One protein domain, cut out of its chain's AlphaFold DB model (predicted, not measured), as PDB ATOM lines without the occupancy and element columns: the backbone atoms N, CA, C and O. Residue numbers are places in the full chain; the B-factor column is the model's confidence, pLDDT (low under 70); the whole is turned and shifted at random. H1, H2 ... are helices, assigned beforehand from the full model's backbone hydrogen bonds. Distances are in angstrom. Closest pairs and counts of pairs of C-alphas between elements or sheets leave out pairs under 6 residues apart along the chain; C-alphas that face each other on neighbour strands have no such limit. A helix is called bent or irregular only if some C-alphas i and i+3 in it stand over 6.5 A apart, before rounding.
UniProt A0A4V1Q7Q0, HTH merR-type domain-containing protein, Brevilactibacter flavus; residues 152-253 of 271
ATOM      1  N   ALA A 152     -38.951  33.978 -25.867       61.78
ATOM      2  CA  ALA A 152     -38.238  33.757 -27.117       61.78
ATOM      3  C   ALA A 152     -38.811  34.628 -28.253       61.78
ATOM      4  O   ALA A 152     -39.988  34.545 -28.600       61.78
ATOM      5  N   GLY A 153     -37.961  35.478 -28.842       53.16
ATOM      6  CA  GLY A 153     -38.337  36.389 -29.929       53.16
ATOM      7  C   GLY A 153     -38.914  37.743 -29.493       53.16
ATOM      8  O   GLY A 153     -39.058  38.625 -30.343       53.16
ATOM      9  N   ALA A 154     -39.176  37.960 -28.202       53.84
ATOM     10  CA  ALA A 154     -39.544  39.268 -27.679       53.84
ATOM     11  C   ALA A 154     -38.291  40.148 -27.567       53.84
ATOM     12  O   ALA A 154     -37.380  39.892 -26.778       53.84
ATOM     13  N   ARG A 155     -38.225  41.210 -28.373       52.81
ATOM     14  CA  ARG A 155     -37.282  42.305 -28.118       52.81
ATOM     15  C   ARG A 155     -37.918  43.249 -27.103       52.81
ATOM     16  O   ARG A 155     -39.121  43.485 -27.218       52.81
ATOM     17  N   PRO A 156     -37.147  43.827 -26.167       50.88
ATOM     18  CA  PRO A 156     -37.626  44.957 -25.387       50.88
ATOM     19  C   PRO A 156     -38.114  46.015 -26.373       50.88
ATOM     20  O   PRO A 156     -37.336  46.544 -27.168       50.88
ATOM     21  N   THR A 157     -39.418  46.255 -26.409       49.47
ATOM     22  CA  THR A 157     -39.952  47.320 -27.240       49.47
ATOM     23  C   THR A 157     -39.655  48.624 -26.517       49.47
ATOM     24  O   THR A 157     -40.121  48.827 -25.403       49.47
ATOM     25  N   GLU A 158     -38.931  49.548 -27.154       46.41
ATOM     26  CA  GLU A 158     -38.834  50.944 -26.679       46.41
ATOM     27  C   GLU A 158     -40.213  51.621 -26.594       46.41
ATOM     28  O   GLU A 158     -40.384  52.667 -25.969       46.41
ATOM     29  N   ARG A 159     -41.233  51.005 -27.206       48.62
ATOM     30  CA  ARG A 159     -42.629  51.317 -26.951       48.62
ATOM     31  C   ARG A 159     -42.953  50.924 -25.512       48.62
ATOM     32  O   ARG A 159     -43.320  49.788 -25.235       48.62
ATOM     33  N   SER A 160     -42.829  51.899 -24.617       49.69
ATOM     34  CA  SER A 160     -43.622  51.958 -23.394       49.69
ATOM     35  C   SER A 160     -45.081  51.798 -23.825       49.69
ATOM     36  O   SER A 160     -45.679  52.723 -24.380       49.69
ATOM     37  N   ALA A 161     -45.609  50.579 -23.705       55.09
ATOM     38  CA  ALA A 161     -47.043  50.369 -23.748       55.09
ATOM     39  C   ALA A 161     -47.617  51.265 -22.650       55.09
ATOM     40  O   ALA A 161     -47.135  51.226 -21.515       55.09
ATOM     41  N   LYS A 162     -48.552  52.154 -22.996       58.31
ATOM     42  CA  LYS A 162     -49.186  52.983 -21.971       58.31
ATOM     43  C   LYS A 162     -49.975  52.037 -21.071       58.31
ATOM     44  O   LYS A 162     -50.572  51.095 -21.576       58.31
ATOM     45  N   ASP A 163     -50.027  52.291 -19.768       58.25
ATOM     46  CA  ASP A 163     -50.709  51.400 -18.811       58.25
ATOM     47  C   ASP A 163     -52.160  51.059 -19.208       58.25
ATOM     48  O   ASP A 163     -52.642  49.959 -18.939       58.25
ATOM     49  N   ALA A 164     -52.841  51.976 -19.909       57.09
ATOM     50  CA  ALA A 164     -54.180  51.765 -20.459       57.09
ATOM     51  C   ALA A 164     -54.238  50.659 -21.531       57.09
ATOM     52  O   ALA A 164     -55.213  49.911 -21.568       57.09
ATOM     53  N   ASP A 165     -53.193  50.515 -22.351       69.00
ATOM     54  CA  ASP A 165     -53.123  49.531 -23.440       69.00
ATOM     55  C   ASP A 165     -52.959  48.100 -22.885       69.00
ATOM     56  O   ASP A 165     -53.352  47.126 -23.522       69.00
ATOM     57  N   LEU A 166     -52.442  47.955 -21.655       82.19
ATOM     58  CA  LEU A 166     -52.229  46.652 -21.007       82.19
ATOM     59  C   LEU A 166     -53.331  46.257 -20.010       82.19
ATOM     60  O   LEU A 166     -53.361  45.106 -19.568       82.19
ATOM     61  N   ALA A 167     -54.243  47.163 -19.642       86.50
ATOM     62  CA  ALA A 167     -55.276  46.898 -18.633       86.50
ATOM     63  C   ALA A 167     -56.218  45.747 -19.034       86.50
ATOM     64  O   ALA A 167     -56.523  44.886 -18.208       86.50
ATOM     65  N   SER A 168     -56.617  45.687 -20.310       85.50
ATOM     66  CA  SER A 168     -57.434  44.589 -20.850       85.50
ATOM     67  C   SER A 168     -56.702  43.243 -20.769       85.50
ATOM     68  O   SER A 168     -57.243  42.264 -20.258       85.50
ATOM     69  N   ALA A 169     -55.423  43.210 -21.161       89.00
ATOM     70  CA  ALA A 169     -54.592  42.010 -21.071       89.00
ATOM     71  C   ALA A 169     -54.413  41.523 -19.619       89.00
ATOM     72  O   ALA A 169     -54.455  40.319 -19.363       89.00
ATOM     73  N   ARG A 170     -54.278  42.443 -18.651       90.62
ATOM     74  CA  ARG A 170     -54.235  42.100 -17.216       90.62
ATOM     75  C   ARG A 170     -55.552  41.487 -16.743       90.62
ATOM     76  O   ARG A 170     -55.527  40.469 -16.061       90.62
ATOM     77  N   ALA A 171     -56.690  42.065 -17.128       89.12
ATOM     78  CA  ALA A 171     -58.006  41.535 -16.769       89.12
ATOM     79  C   ALA A 171     -58.258  40.142 -17.375       89.12
ATOM     80  O   ALA A 171     -58.835  39.273 -16.714       89.12
ATOM     81  N   ALA A 172     -57.786  39.903 -18.601       89.44
ATOM     82  CA  ALA A 172     -57.855  38.594 -19.242       89.44
ATOM     83  C   ALA A 172     -57.021  37.544 -18.483       89.44
ATOM     84  O   ALA A 172     -57.520  36.459 -18.188       89.44
ATOM     85  N   LEU A 173     -55.785  37.878 -18.091       91.44
ATOM     86  CA  LEU A 173     -54.941  36.988 -17.283       91.44
ATOM     87  C   LEU A 173     -55.527  36.709 -15.893       91.44
ATOM     88  O   LEU A 173     -55.534  35.552 -15.471       91.44
ATOM     89  N   ALA A 174     -56.074  37.724 -15.221       91.75
ATOM     90  CA  ALA A 174     -56.787  37.547 -13.954       91.75
ATOM     91  C   ALA A 174     -57.973  36.579 -14.115       91.75
ATOM     92  O   ALA A 174     -58.112  35.623 -13.361       91.75
ATOM     93  N   SER A 175     -58.757  36.729 -15.188       89.81
ATOM     94  CA  SER A 175     -59.860  35.806 -15.510       89.81
ATOM     95  C   SER A 175     -59.384  34.370 -15.782       89.81
ATOM     96  O   SER A 175     -60.114  33.416 -15.528       89.81
ATOM     97  N   ALA A 176     -58.144  34.200 -16.252       90.44
ATOM     98  CA  ALA A 176     -57.491  32.901 -16.414       90.44
ATOM     99  C   ALA A 176     -56.824  32.373 -15.120       90.44
ATOM    100  O   ALA A 176     -56.180  31.313 -15.140       90.44
ATOM    101  N   GLY A 177     -56.975  33.082 -13.995       91.00
ATOM    102  CA  GLY A 177     -56.469  32.726 -12.666       91.00
ATOM    103  C   GLY A 177     -55.025  33.158 -12.393       91.00
ATOM    104  O   GLY A 177     -54.312  32.449 -11.680       91.00
ATOM    105  N   PHE A 178     -54.561  34.242 -13.018       92.44
ATOM    106  CA  PHE A 178     -53.275  34.888 -12.734       92.44
ATOM    107  C   PHE A 178     -53.502  36.308 -12.190       92.44
ATOM    108  O   PHE A 178     -53.299  37.294 -12.899       92.44
ATOM    109  N   ASP A 179     -53.959  36.405 -10.942       89.12
ATOM    110  CA  ASP A 179     -54.355  37.677 -10.316       89.12
ATOM    111  C   ASP A 179     -53.170  38.521  -9.810       89.12
ATOM    112  O   ASP A 179     -53.233  39.750  -9.829       89.12
ATOM    113  N   ASP A 180     -52.084  37.871  -9.381       89.50
ATOM    114  CA  ASP A 180     -50.901  38.513  -8.791       89.50
ATOM    115  C   ASP A 180     -49.694  38.389  -9.730       89.50
ATOM    116  O   ASP A 180     -48.866  37.482  -9.625       89.50
ATOM    117  N   LEU A 181     -49.653  39.265 -10.738       90.00
ATOM    118  CA  LEU A 181     -48.590  39.269 -11.740       90.00
ATOM    119  C   LEU A 181     -47.344  40.004 -11.208       90.00
ATOM    120  O   LEU A 181     -47.447  41.194 -10.896       90.00
ATOM    121  N   PRO A 182     -46.158  39.363 -11.176       89.12
ATOM    122  CA  PRO A 182     -44.932  40.020 -10.734       89.12
ATOM    123  C   PRO A 182     -44.484  41.131 -11.697       89.12
ATOM    124  O   PRO A 182     -44.710  41.061 -12.907       89.12
ATOM    125  N   ASP A 183     -43.788  42.143 -11.171       85.31
ATOM    126  CA  ASP A 183     -43.176  43.209 -11.977       85.31
ATOM    127  C   ASP A 183     -41.830  42.750 -12.556       85.31
ATOM    128  O   ASP A 183     -40.750  43.067 -12.056       85.31
ATOM    129  N   VAL A 184     -41.909  41.906 -13.582       84.56
ATOM    130  CA  VAL A 184     -40.753  41.284 -14.236       84.56
ATOM    131  C   VAL A 184     -40.878  41.350 -15.760       84.56
ATOM    132  O   VAL A 184     -41.993  41.357 -16.294       84.56
ATOM    133  N   PRO A 185     -39.754  41.366 -16.505       82.75
ATOM    134  CA  PRO A 185     -39.771  41.630 -17.944       82.75
ATOM    135  C   PRO A 185     -40.681  40.707 -18.764       82.75
ATOM    136  O   PRO A 185     -41.334  41.178 -19.698       82.75
ATOM    137  N   TYR A 186     -40.762  39.414 -18.425       84.56
ATOM    138  CA  TYR A 186     -41.589  38.464 -19.174       84.56
ATOM    139  C   TYR A 186     -43.093  38.749 -19.030       84.56
ATOM    140  O   TYR A 186     -43.838  38.540 -19.985       84.56
ATOM    141  N   VAL A 187     -43.551  39.274 -17.884       88.88
ATOM    142  CA  VAL A 187     -44.964  39.642 -17.676       88.88
ATOM    143  C   VAL A 187     -45.333  40.792 -18.601       88.88
ATOM    144  O   VAL A 187     -46.345  40.730 -19.296       88.88
ATOM    145  N   THR A 188     -44.483  41.816 -18.680       85.62
ATOM    146  CA  THR A 188     -44.687  42.948 -19.593       85.62
ATOM    147  C   THR A 188     -44.724  42.491 -21.053       85.62
ATOM    148  O   THR A 188     -45.572  42.944 -21.821       85.62
ATOM    149  N   GLN A 189     -43.853  41.554 -21.437       85.31
ATOM    150  CA  GLN A 189     -43.844  40.974 -22.784       85.31
ATOM    151  C   GLN A 189     -45.111  40.153 -23.075       85.31
ATOM    152  O   GLN A 189     -45.672  40.272 -24.165       85.31
ATOM    153  N   LEU A 190     -45.592  39.363 -22.110       88.75
ATOM    154  CA  LEU A 190     -46.835  38.598 -22.228       88.75
ATOM    155  C   LEU A 190     -48.047  39.520 -22.406       88.75
ATOM    156  O   LEU A 190     -48.847  39.316 -23.317       88.75
ATOM    157  N   LEU A 191     -48.156  40.563 -21.578       89.38
ATOM    158  CA  LEU A 191     -49.233  41.551 -21.674       89.38
ATOM    159  C   LEU A 191     -49.231  42.253 -23.038       89.38
ATOM    160  O   LEU A 191     -50.285  42.389 -23.658       89.38
ATOM    161  N   ALA A 192     -48.053  42.642 -23.534       86.31
ATOM    162  CA  ALA A 192     -47.912  43.244 -24.857       86.31
ATOM    163  C   ALA A 192     -48.303  42.275 -25.989       86.31
ATOM    164  O   ALA A 192     -48.924  42.693 -26.962       86.31
ATOM    165  N   ALA A 193     -47.984  40.981 -25.867       87.00
ATOM    166  CA  ALA A 193     -48.367  39.971 -26.855       87.00
ATOM    167  C   ALA A 193     -49.887  39.732 -26.894       87.00
ATOM    168  O   ALA A 193     -50.451  39.607 -27.980       87.00
ATOM    169  N   ILE A 194     -50.547  39.702 -25.732       87.50
ATOM    170  CA  ILE A 194     -52.013  39.584 -25.634       87.50
ATOM    171  C   ILE A 194     -52.685  40.828 -26.230       87.50
ATOM    172  O   ILE A 194     -53.597  40.698 -27.041       87.50
ATOM    173  N   SER A 195     -52.196  42.023 -25.883       86.62
ATOM    174  CA  SER A 195     -52.686  43.291 -26.438       86.62
ATOM    175  C   SER A 195     -52.545  43.336 -27.968       86.62
ATOM    176  O   SER A 195     -53.509  43.631 -28.665       86.62
ATOM    177  N   LEU A 196     -51.390  42.929 -28.509       85.06
ATOM    178  CA  LEU A 196     -51.177  42.863 -29.956       85.06
ATOM    179  C   LEU A 196     -52.105  41.854 -30.652       85.06
ATOM    180  O   LEU A 196     -52.533  42.101 -31.780       85.06
ATOM    181  N   ALA A 197     -52.389  40.711 -30.022       84.94
ATOM    182  CA  ALA A 197     -53.305  39.717 -30.576       84.94
ATOM    183  C   ALA A 197     -54.719  40.298 -30.735       84.94
ATOM    184  O   ALA A 197     -55.312  40.155 -31.807       84.94
ATOM    185  N   GLU A 198     -55.195  41.027 -29.724       84.25
ATOM    186  CA  GLU A 198     -56.473  41.746 -29.755       84.25
ATOM    187  C   GLU A 198     -56.487  42.823 -30.854       84.25
ATOM    188  O   GLU A 198     -57.379  42.823 -31.704       84.25
ATOM    189  N   ASP A 199     -55.453  43.672 -30.917       84.88
ATOM    190  CA  ASP A 199     -55.318  44.729 -31.934       84.88
ATOM    191  C   ASP A 199     -55.332  44.175 -33.369       84.88
ATOM    192  O   ASP A 199     -55.829  44.810 -34.302       84.88
ATOM    193  N   CYS A 200     -54.778  42.975 -33.557       87.06
ATOM    194  CA  CYS A 200     -54.736  42.292 -34.847       87.06
ATOM    195  C   CYS A 200     -56.008  41.479 -35.149       87.06
ATOM    196  O   CYS A 200     -56.082  40.852 -36.209       87.06
ATOM    197  N   GLY A 201     -56.984  41.438 -34.236       83.94
ATOM    198  CA  GLY A 201     -58.179  40.598 -34.355       83.94
ATOM    199  C   GLY A 201     -57.886  39.093 -34.307       83.94
ATOM    200  O   GLY A 201     -58.706  38.284 -34.745       83.94
ATOM    201  N   VAL A 202     -56.717  38.697 -33.797       81.31
ATOM    202  CA  VAL A 202     -56.364  37.299 -33.528       81.31
ATOM    203  C   VAL A 202     -56.971  36.948 -32.174       81.31
ATOM    204  O   VAL A 202     -56.317  37.058 -31.142       81.31
ATOM    205  N   GLY A 203     -58.255  36.581 -32.192       67.56
ATOM    206  CA  GLY A 203     -59.057  36.383 -30.986       67.56
ATOM    207  C   GLY A 203     -58.384  35.479 -29.948       67.56
ATOM    208  O   GLY A 203     -58.154  34.288 -30.186       67.56
ATOM    209  N   MET A 204     -58.107  36.056 -28.782       78.75
ATOM    210  CA  MET A 204     -57.733  35.351 -27.560       78.75
ATOM    211  C   MET A 204     -58.811  35.640 -26.516       78.75
ATOM    212  O   MET A 204     -58.603  36.411 -25.581       78.75
ATOM    213  N   ASP A 205     -59.996  35.066 -26.723       80.69
ATOM    214  CA  ASP A 205     -61.073  35.176 -25.743       80.69
ATOM    215  C   ASP A 205     -60.715  34.460 -24.426       80.69
ATOM    216  O   ASP A 205     -59.697  33.768 -24.305       80.69
ATOM    217  N   ALA A 206     -61.555  34.656 -23.408       82.00
ATOM    218  CA  ALA A 206     -61.311  34.126 -22.072       82.00
ATOM    219  C   ALA A 206     -61.201  32.590 -22.047       82.00
ATOM    220  O   ALA A 206     -60.355  32.059 -21.329       82.00
ATOM    221  N   ASP A 207     -61.996  31.878 -22.850       85.88
ATOM    222  CA  ASP A 207     -61.997  30.410 -22.896       85.88
ATOM    223  C   ASP A 207     -60.729  29.874 -23.578       85.88
ATOM    224  O   ASP A 207     -60.104  28.903 -23.121       85.88
ATOM    225  N   HIS A 208     -60.297  30.538 -24.651       88.31
ATOM    226  CA  HIS A 208     -59.056  30.214 -25.337       88.31
ATOM    227  C   HIS A 208     -57.856  30.470 -24.420       88.31
ATOM    228  O   HIS A 208     -56.999  29.593 -24.266       88.31
ATOM    229  N   LEU A 209     -57.827  31.617 -23.733       89.81
ATOM    230  CA  LEU A 209     -56.779  31.942 -22.767       89.81
ATOM    231  C   LEU A 209     -56.769  30.967 -21.581       89.81
ATOM    232  O   LEU A 209     -55.696  30.519 -21.174       89.81
ATOM    233  N   ALA A 210     -57.937  30.573 -21.066       91.06
ATOM    234  CA  ALA A 210     -58.056  29.574 -20.004       91.06
ATOM    235  C   ALA A 210     -57.479  28.212 -20.427       91.06
ATOM    236  O   ALA A 210     -56.816  27.547 -19.629       91.06
ATOM    237  N   THR A 211     -57.645  27.824 -21.697       93.31
ATOM    238  CA  THR A 211     -57.035  26.604 -22.250       93.31
ATOM    239  C   THR A 211     -55.505  26.686 -22.242       93.31
ATOM    240  O   THR A 211     -54.843  25.747 -21.790       93.31
ATOM    241  N   TYR A 212     -54.924  27.813 -22.674       92.81
ATOM    242  CA  TYR A 212     -53.470  28.025 -22.592       92.81
ATOM    243  C   TYR A 212     -52.976  28.053 -21.147       92.81
ATOM    244  O   TYR A 212     -51.945  27.453 -20.848       92.81
ATOM    245  N   ALA A 213     -53.715  28.694 -20.243       94.12
ATOM    246  CA  ALA A 213     -53.375  28.753 -18.827       94.12
ATOM    247  C   ALA A 213     -53.394  27.358 -18.178       94.12
ATOM    248  O   ALA A 213     -52.494  27.023 -17.408       94.12
ATOM    249  N   ALA A 214     -54.379  26.519 -18.506       95.00
ATOM    250  CA  ALA A 214     -54.439  25.134 -18.040       95.00
ATOM    251  C   ALA A 214     -53.263  24.301 -18.574       95.00
ATOM    252  O   ALA A 214     -52.618  23.590 -17.802       95.00
ATOM    253  N   ALA A 215     -52.933  24.431 -19.862       95.25
ATOM    254  CA  ALA A 215     -51.784  23.752 -20.457       95.25
ATOM    255  C   ALA A 215     -50.457  24.200 -19.820       95.25
ATOM    256  O   ALA A 215     -49.627  23.358 -19.487       95.25
ATOM    257  N   ALA A 216     -50.277  25.505 -19.588       93.94
ATOM    258  CA  ALA A 216     -49.094  26.047 -18.924       93.94
ATOM    259  C   ALA A 216     -48.944  25.512 -17.491       93.94
ATOM    260  O   ALA A 216     -47.856  25.092 -17.107       93.94
ATOM    261  N   ARG A 217     -50.041  25.445 -16.720       94.88
ATOM    262  CA  ARG A 217     -50.031  24.851 -15.370       94.88
ATOM    263  C   ARG A 217     -49.712  23.357 -15.393       94.88
ATOM    264  O   ARG A 217     -48.988  22.893 -14.524       94.88
ATOM    265  N   ALA A 218     -50.218  22.617 -16.380       95.56
ATOM    266  CA  ALA A 218     -49.896  21.200 -16.540       95.56
ATOM    267  C   ALA A 218     -48.411  20.976 -16.875       95.56
ATOM    268  O   ALA A 218     -47.808  20.054 -16.334       95.56
ATOM    269  N   CYS A 219     -47.817  21.833 -17.717       92.88
ATOM    270  CA  CYS A 219     -46.378  21.798 -17.996       92.88
ATOM    271  C   CYS A 219     -45.578  22.095 -16.726       92.88
ATOM    272  O   CYS A 219     -44.753  21.282 -16.334       92.88
ATOM    273  N   ALA A 220     -45.907  23.185 -16.023       91.19
ATOM    274  CA  ALA A 220     -45.227  23.551 -14.785       91.19
ATOM    275  C   ALA A 220     -45.300  22.433 -13.730       91.19
ATOM    276  O   ALA A 220     -44.291  22.112 -13.114       91.19
ATOM    277  N   ALA A 221     -46.467  21.804 -13.544       92.25
ATOM    278  CA  ALA A 221     -46.610  20.670 -12.631       92.25
ATOM    279  C   ALA A 221     -45.680  19.507 -13.020       92.25
ATOM    280  O   ALA A 221     -44.942  19.011 -12.176       92.25
ATOM    281  N   ALA A 222     -45.652  19.136 -14.304       91.00
ATOM    282  CA  ALA A 222     -44.758  18.092 -14.796       91.00
ATOM    283  C   ALA A 222     -43.272  18.455 -14.619       91.00
ATOM    284  O   ALA A 222     -42.469  17.579 -14.302       91.00
ATOM    285  N   ASP A 223     -42.899  19.723 -14.789       88.00
ATOM    286  CA  ASP A 223     -41.523  20.184 -14.591       88.00
ATOM    287  C   ASP A 223     -41.101  20.047 -13.120       88.00
ATOM    288  O   ASP A 223     -40.020  19.528 -12.837       88.00
ATOM    289  N   PHE A 224     -41.971  20.438 -12.179       85.75
ATOM    290  CA  PHE A 224     -41.723  20.302 -10.739       85.75
ATOM    291  C   PHE A 224     -41.696  18.842 -10.269       85.75
ATOM    292  O   PHE A 224     -40.832  18.485  -9.463       85.75
ATOM    293  N   ASP A 225     -42.595  17.996 -10.777       88.62
ATOM    294  CA  ASP A 225     -42.704  16.583 -10.387       88.62
ATOM    295  C   ASP A 225     -41.448  15.768 -10.749       88.62
ATOM    296  O   ASP A 225     -41.174  14.742 -10.127       88.62
ATOM    297  N   ASN A 226     -40.663  16.226 -11.733       81.31
ATOM    298  CA  ASN A 226     -39.456  15.548 -12.219       81.31
ATOM    299  C   ASN A 226     -38.139  16.137 -11.674       81.31
ATOM    300  O   ASN A 226     -37.059  15.759 -12.141       81.31
ATOM    301  N   LEU A 227     -38.185  17.061 -10.709       84.00
ATOM    302  CA  LEU A 227     -36.964  17.600 -10.104       84.00
ATOM    303  C   LEU A 227     -36.269  16.547  -9.215       84.00
ATOM    304  O   LEU A 227     -36.925  15.926  -8.376       84.00
ATOM    305  N   PRO A 228     -34.934  16.374  -9.316       82.81
ATOM    306  CA  PRO A 228     -34.168  15.458  -8.465       82.81
ATOM    307  C   PRO A 228     -33.957  16.050  -7.059       82.81
ATOM    308  O   PRO A 228     -32.879  16.539  -6.712       82.81
ATOM    309  N   LEU A 229     -35.023  16.065  -6.252       81.25
ATOM    310  CA  LEU A 229     -35.068  16.715  -4.931       81.25
ATOM    311  C   LEU A 229     -34.144  16.073  -3.881       81.25
ATOM    312  O   LEU A 229     -33.899  16.669  -2.832       81.25
ATOM    313  N   ASP A 230     -33.615  14.883  -4.156       79.69
ATOM    314  CA  ASP A 230     -32.606  14.194  -3.348       79.69
ATOM    315  C   ASP A 230     -31.241  14.908  -3.365       79.69
ATOM    316  O   ASP A 230     -30.421  14.714  -2.464       79.69
ATOM    317  N   SER A 231     -31.008  15.788  -4.345       79.88
ATOM    318  CA  SER A 231     -29.807  16.613  -4.438       79.88
ATOM    319  C   SER A 231     -30.166  18.073  -4.746       79.88
ATOM    320  O   SER A 231     -30.399  18.414  -5.905       79.88
ATOM    321  N   PRO A 232     -30.153  18.978  -3.743       76.56
ATOM    322  CA  PRO A 232     -30.552  20.375  -3.931       76.56
ATOM    323  C   PRO A 232     -29.816  21.088  -5.073       76.56
ATOM    324  O   PRO A 232     -30.441  21.797  -5.855       76.56
ATOM    325  N   GLY A 233     -28.509  20.839  -5.221       74.50
ATOM    326  CA  GLY A 233     -27.713  21.398  -6.318       74.50
ATOM    327  C   GLY A 233     -28.144  20.882  -7.694       74.50
ATOM    328  O   GLY A 233     -28.311  21.672  -8.621       74.50
ATOM    329  N   LYS A 234     -28.407  19.572  -7.828       77.81
ATOM    330  CA  LYS A 234     -28.929  19.005  -9.082       77.81
ATOM    331  C   LYS A 234     -30.340  19.497  -9.380       77.81
ATOM    332  O   LYS A 234     -30.642  19.764 -10.536       77.81
ATOM    333  N   ALA A 235     -31.190  19.647  -8.366       81.56
ATOM    334  CA  ALA A 235     -32.542  20.166  -8.535       81.56
ATOM    335  C   ALA A 235     -32.542  21.631  -8.995       81.56
ATOM    336  O   ALA A 235     -33.297  21.978  -9.898       81.56
ATOM    337  N   ALA A 236     -31.665  22.479  -8.450       80.50
ATOM    338  CA  ALA A 236     -31.505  23.853  -8.928       80.50
ATOM    339  C   ALA A 236     -30.999  23.901 -10.377       80.50
ATOM    340  O   ALA A 236     -31.561  24.611 -11.209       80.50
ATOM    341  N   GLN A 237     -29.995  23.089 -10.715       80.50
ATOM    342  CA  GLN A 237     -29.506  22.981 -12.089       80.50
ATOM    343  C   GLN A 237     -30.594  22.489 -13.056       80.50
ATOM    344  O   GLN A 237     -30.758  23.060 -14.135       80.50
ATOM    345  N   ALA A 238     -31.345  21.459 -12.664       83.06
ATOM    346  CA  ALA A 238     -32.472  20.920 -13.414       83.06
ATOM    347  C   ALA A 238     -33.555  21.977 -13.646       83.06
ATOM    348  O   ALA A 238     -34.001  22.148 -14.775       83.06
ATOM    349  N   ALA A 239     -33.910  22.747 -12.617       84.62
ATOM    350  CA  ALA A 239     -34.889  23.824 -12.717       84.62
ATOM    351  C   ALA A 239     -34.458  24.919 -13.711       84.62
ATOM    352  O   ALA A 239     -35.231  25.318 -14.587       84.62
ATOM    353  N   VAL A 240     -33.202  25.376 -13.622       85.44
ATOM    354  CA  VAL A 240     -32.664  26.423 -14.507       85.44
ATOM    355  C   VAL A 240     -32.579  25.933 -15.954       85.44
ATOM    356  O   VAL A 240     -33.058  26.597 -16.875       85.44
ATOM    357  N   LEU A 241     -31.958  24.771 -16.173       85.44
ATOM    358  CA  LEU A 241     -31.749  24.239 -17.519       85.44
ATOM    359  C   LEU A 241     -33.049  23.739 -18.149       85.44
ATOM    360  O   LEU A 241     -33.252  23.961 -19.341       85.44
ATOM    361  N   GLY A 242     -33.923  23.114 -17.360       86.19
ATOM    362  CA  GLY A 242     -35.244  22.655 -17.783       86.19
ATOM    363  C   GLY A 242     -36.065  23.809 -18.337       86.19
ATOM    364  O   GLY A 242     -36.473  23.753 -19.491       86.19
ATOM    365  N   THR A 243     -36.166  24.916 -17.597       85.12
ATOM    366  CA  THR A 243     -36.886  26.111 -18.072       85.12
ATOM    367  C   THR A 243     -36.334  26.619 -19.410       85.12
ATOM    368  O   THR A 243     -37.088  26.844 -20.352       85.12
ATOM    369  N   ALA A 244     -35.007  26.727 -19.551       84.75
ATOM    370  CA  ALA A 244     -34.387  27.205 -20.791       84.75
ATOM    371  C   ALA A 244     -34.593  26.260 -21.988       84.75
ATOM    372  O   ALA A 244     -34.769  26.705 -23.123       84.75
ATOM    373  N   ILE A 245     -34.503  24.951 -21.756       86.12
ATOM    374  CA  ILE A 245     -34.524  23.931 -22.810       86.12
ATOM    375  C   ILE A 245     -35.962  23.568 -23.198       86.12
ATOM    376  O   ILE A 245     -36.202  23.197 -24.350       86.12
ATOM    377  N   TYR A 246     -36.922  23.671 -22.281       88.06
ATOM    378  CA  TYR A 246     -38.299  23.237 -22.525       88.06
ATOM    379  C   TYR A 246     -39.113  24.255 -23.313       88.06
ATOM    380  O   TYR A 246     -39.991  23.844 -24.071       88.06
ATOM    381  N   ASP A 247     -38.764  25.539 -23.267       86.75
ATOM    382  CA  ASP A 247     -39.374  26.578 -24.103       86.75
ATOM    383  C   ASP A 247     -39.450  26.193 -25.600       86.75
ATOM    384  O   ASP A 247     -40.555  26.127 -26.161       86.75
ATOM    385  N   PRO A 248     -38.334  25.875 -26.293       86.69
ATOM    386  CA  PRO A 248     -38.397  25.462 -27.694       86.69
ATOM    387  C   PRO A 248     -39.101  24.110 -27.898       86.69
ATOM    388  O   PRO A 248     -39.714  23.907 -28.951       86.69
ATOM    389  N   ILE A 249     -39.065  23.204 -26.913       90.62
ATOM    390  CA  ILE A 249     -39.779  21.917 -26.976       90.62
ATOM    391  C   ILE A 249     -41.291  22.153 -26.976       90.62
ATOM    392  O   ILE A 249     -41.981  21.648 -27.863       90.62
ATOM    393  N   LEU A 250     -41.808  22.972 -26.056       91.38
ATOM    394  CA  LEU A 250     -43.229  23.316 -25.966       91.38
ATOM    395  C   LEU A 250     -43.730  23.989 -27.247       91.38
ATOM    396  O   LEU A 250     -44.784  23.627 -27.780       91.38
ATOM    397  N   VAL A 251     -42.948  24.919 -27.802       90.88
ATOM    398  CA  VAL A 251     -43.269  25.558 -29.087       90.88
ATOM    399  C   VAL A 251     -43.307  24.531 -30.226       90.88
ATOM    400  O   VAL A 251     -44.212  24.577 -31.067       90.88
ATOM    401  N   GLY A 252     -42.357  23.594 -30.262       93.50
ATOM    402  CA  GLY A 252     -42.321  22.504 -31.239       93.50
ATOM    403  C   GLY A 252     -43.531  21.571 -31.133       93.50
ATOM    404  O   GLY A 252     -44.204  21.324 -32.137       93.50
ATOM    405  N   LEU A 253     -43.856  21.116 -29.920       95.50
ATOM    406  CA  LEU A 253     -45.006  20.251 -29.640       95.50
ATOM    407  C   LEU A 253     -46.326  20.923 -30.023       95.50
ATOM    408  O   LEU A 253     -47.158  20.306 -30.689       95.50
TER     409      LEU A 253
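Overview. This is residues 152 to 253 of the 271 residues of the protein "HTH merR-type domain-containing protein" of Brevilactibacter flavus (UniProt A0A4V1Q7Q0). What shape does the model show? The long helix H3 is a spine: the crossed helices H1 and H2 sit towards its beginning, where H1 packs on it, and from its far end H4 folds back as an open V. H2 and H4 are apart, and the whole is only just loose, close to compact. What are its make-up and size? The printed part has 102 residues, 70 of them in four named helices in the order H1, H2, H3, H4, with no named strand, and its class is all helix; the radius of gyration of the C-alphas is 15.7 A and the spans are 46 by 31 by 28 A.

Along the chain. Where do the first two helices run? H1, residues 163 to 175, begins at C-alpha 163 (-50.709, 51.400, -18.811), spans 18.4 A and is irregular, with C-alphas 165 and 168 7.1 A apart. H2, residues 185 to 199, spans 21.1 A. And the last two? H3, residues 206 to 225, spans 28.1 A. H4, residues 232 to 253, spans 29.5 A, has a kink of 43 degrees near residue 245 and ends at C-alpha 253 (-45.006, 20.251, -29.640).

Arrangement. What does H1 touch? It touches H2 about perpendicular at 85 degrees, the closest C-alphas being Ala 169 and Leu 191, 5.4 A. With residues 172 to 175 alone it touches H3, closest at the C-alphas of Ala 172 and Ala 206, 6.3 A, at a steep tilt of 68 degrees, only just short of perpendicular. How does H4 meet H3? They form a helical hairpin and only just touch, with 3 pairs of C-alphas within 8 A, the closest being Asp 223 and Gly 242, 7.5 A; the tilt of 37 degrees, opposite ways, is only just steep. Are the backbones intact? Every O i to N i+4 pair is within hydrogen-bond range in H2 and H3, but 7 of 9 in H1 and 15 of 18 in H4.

Size, cuts and confidence. How far does it reach? The C-alphas farthest apart, Gly 201 and Asp 230, are 48.1 A apart. Is it continuous and confident? The printed part has no cut and the links between its helices are short; pLDDT is under 70 at residues 152 to 165 and residue 203.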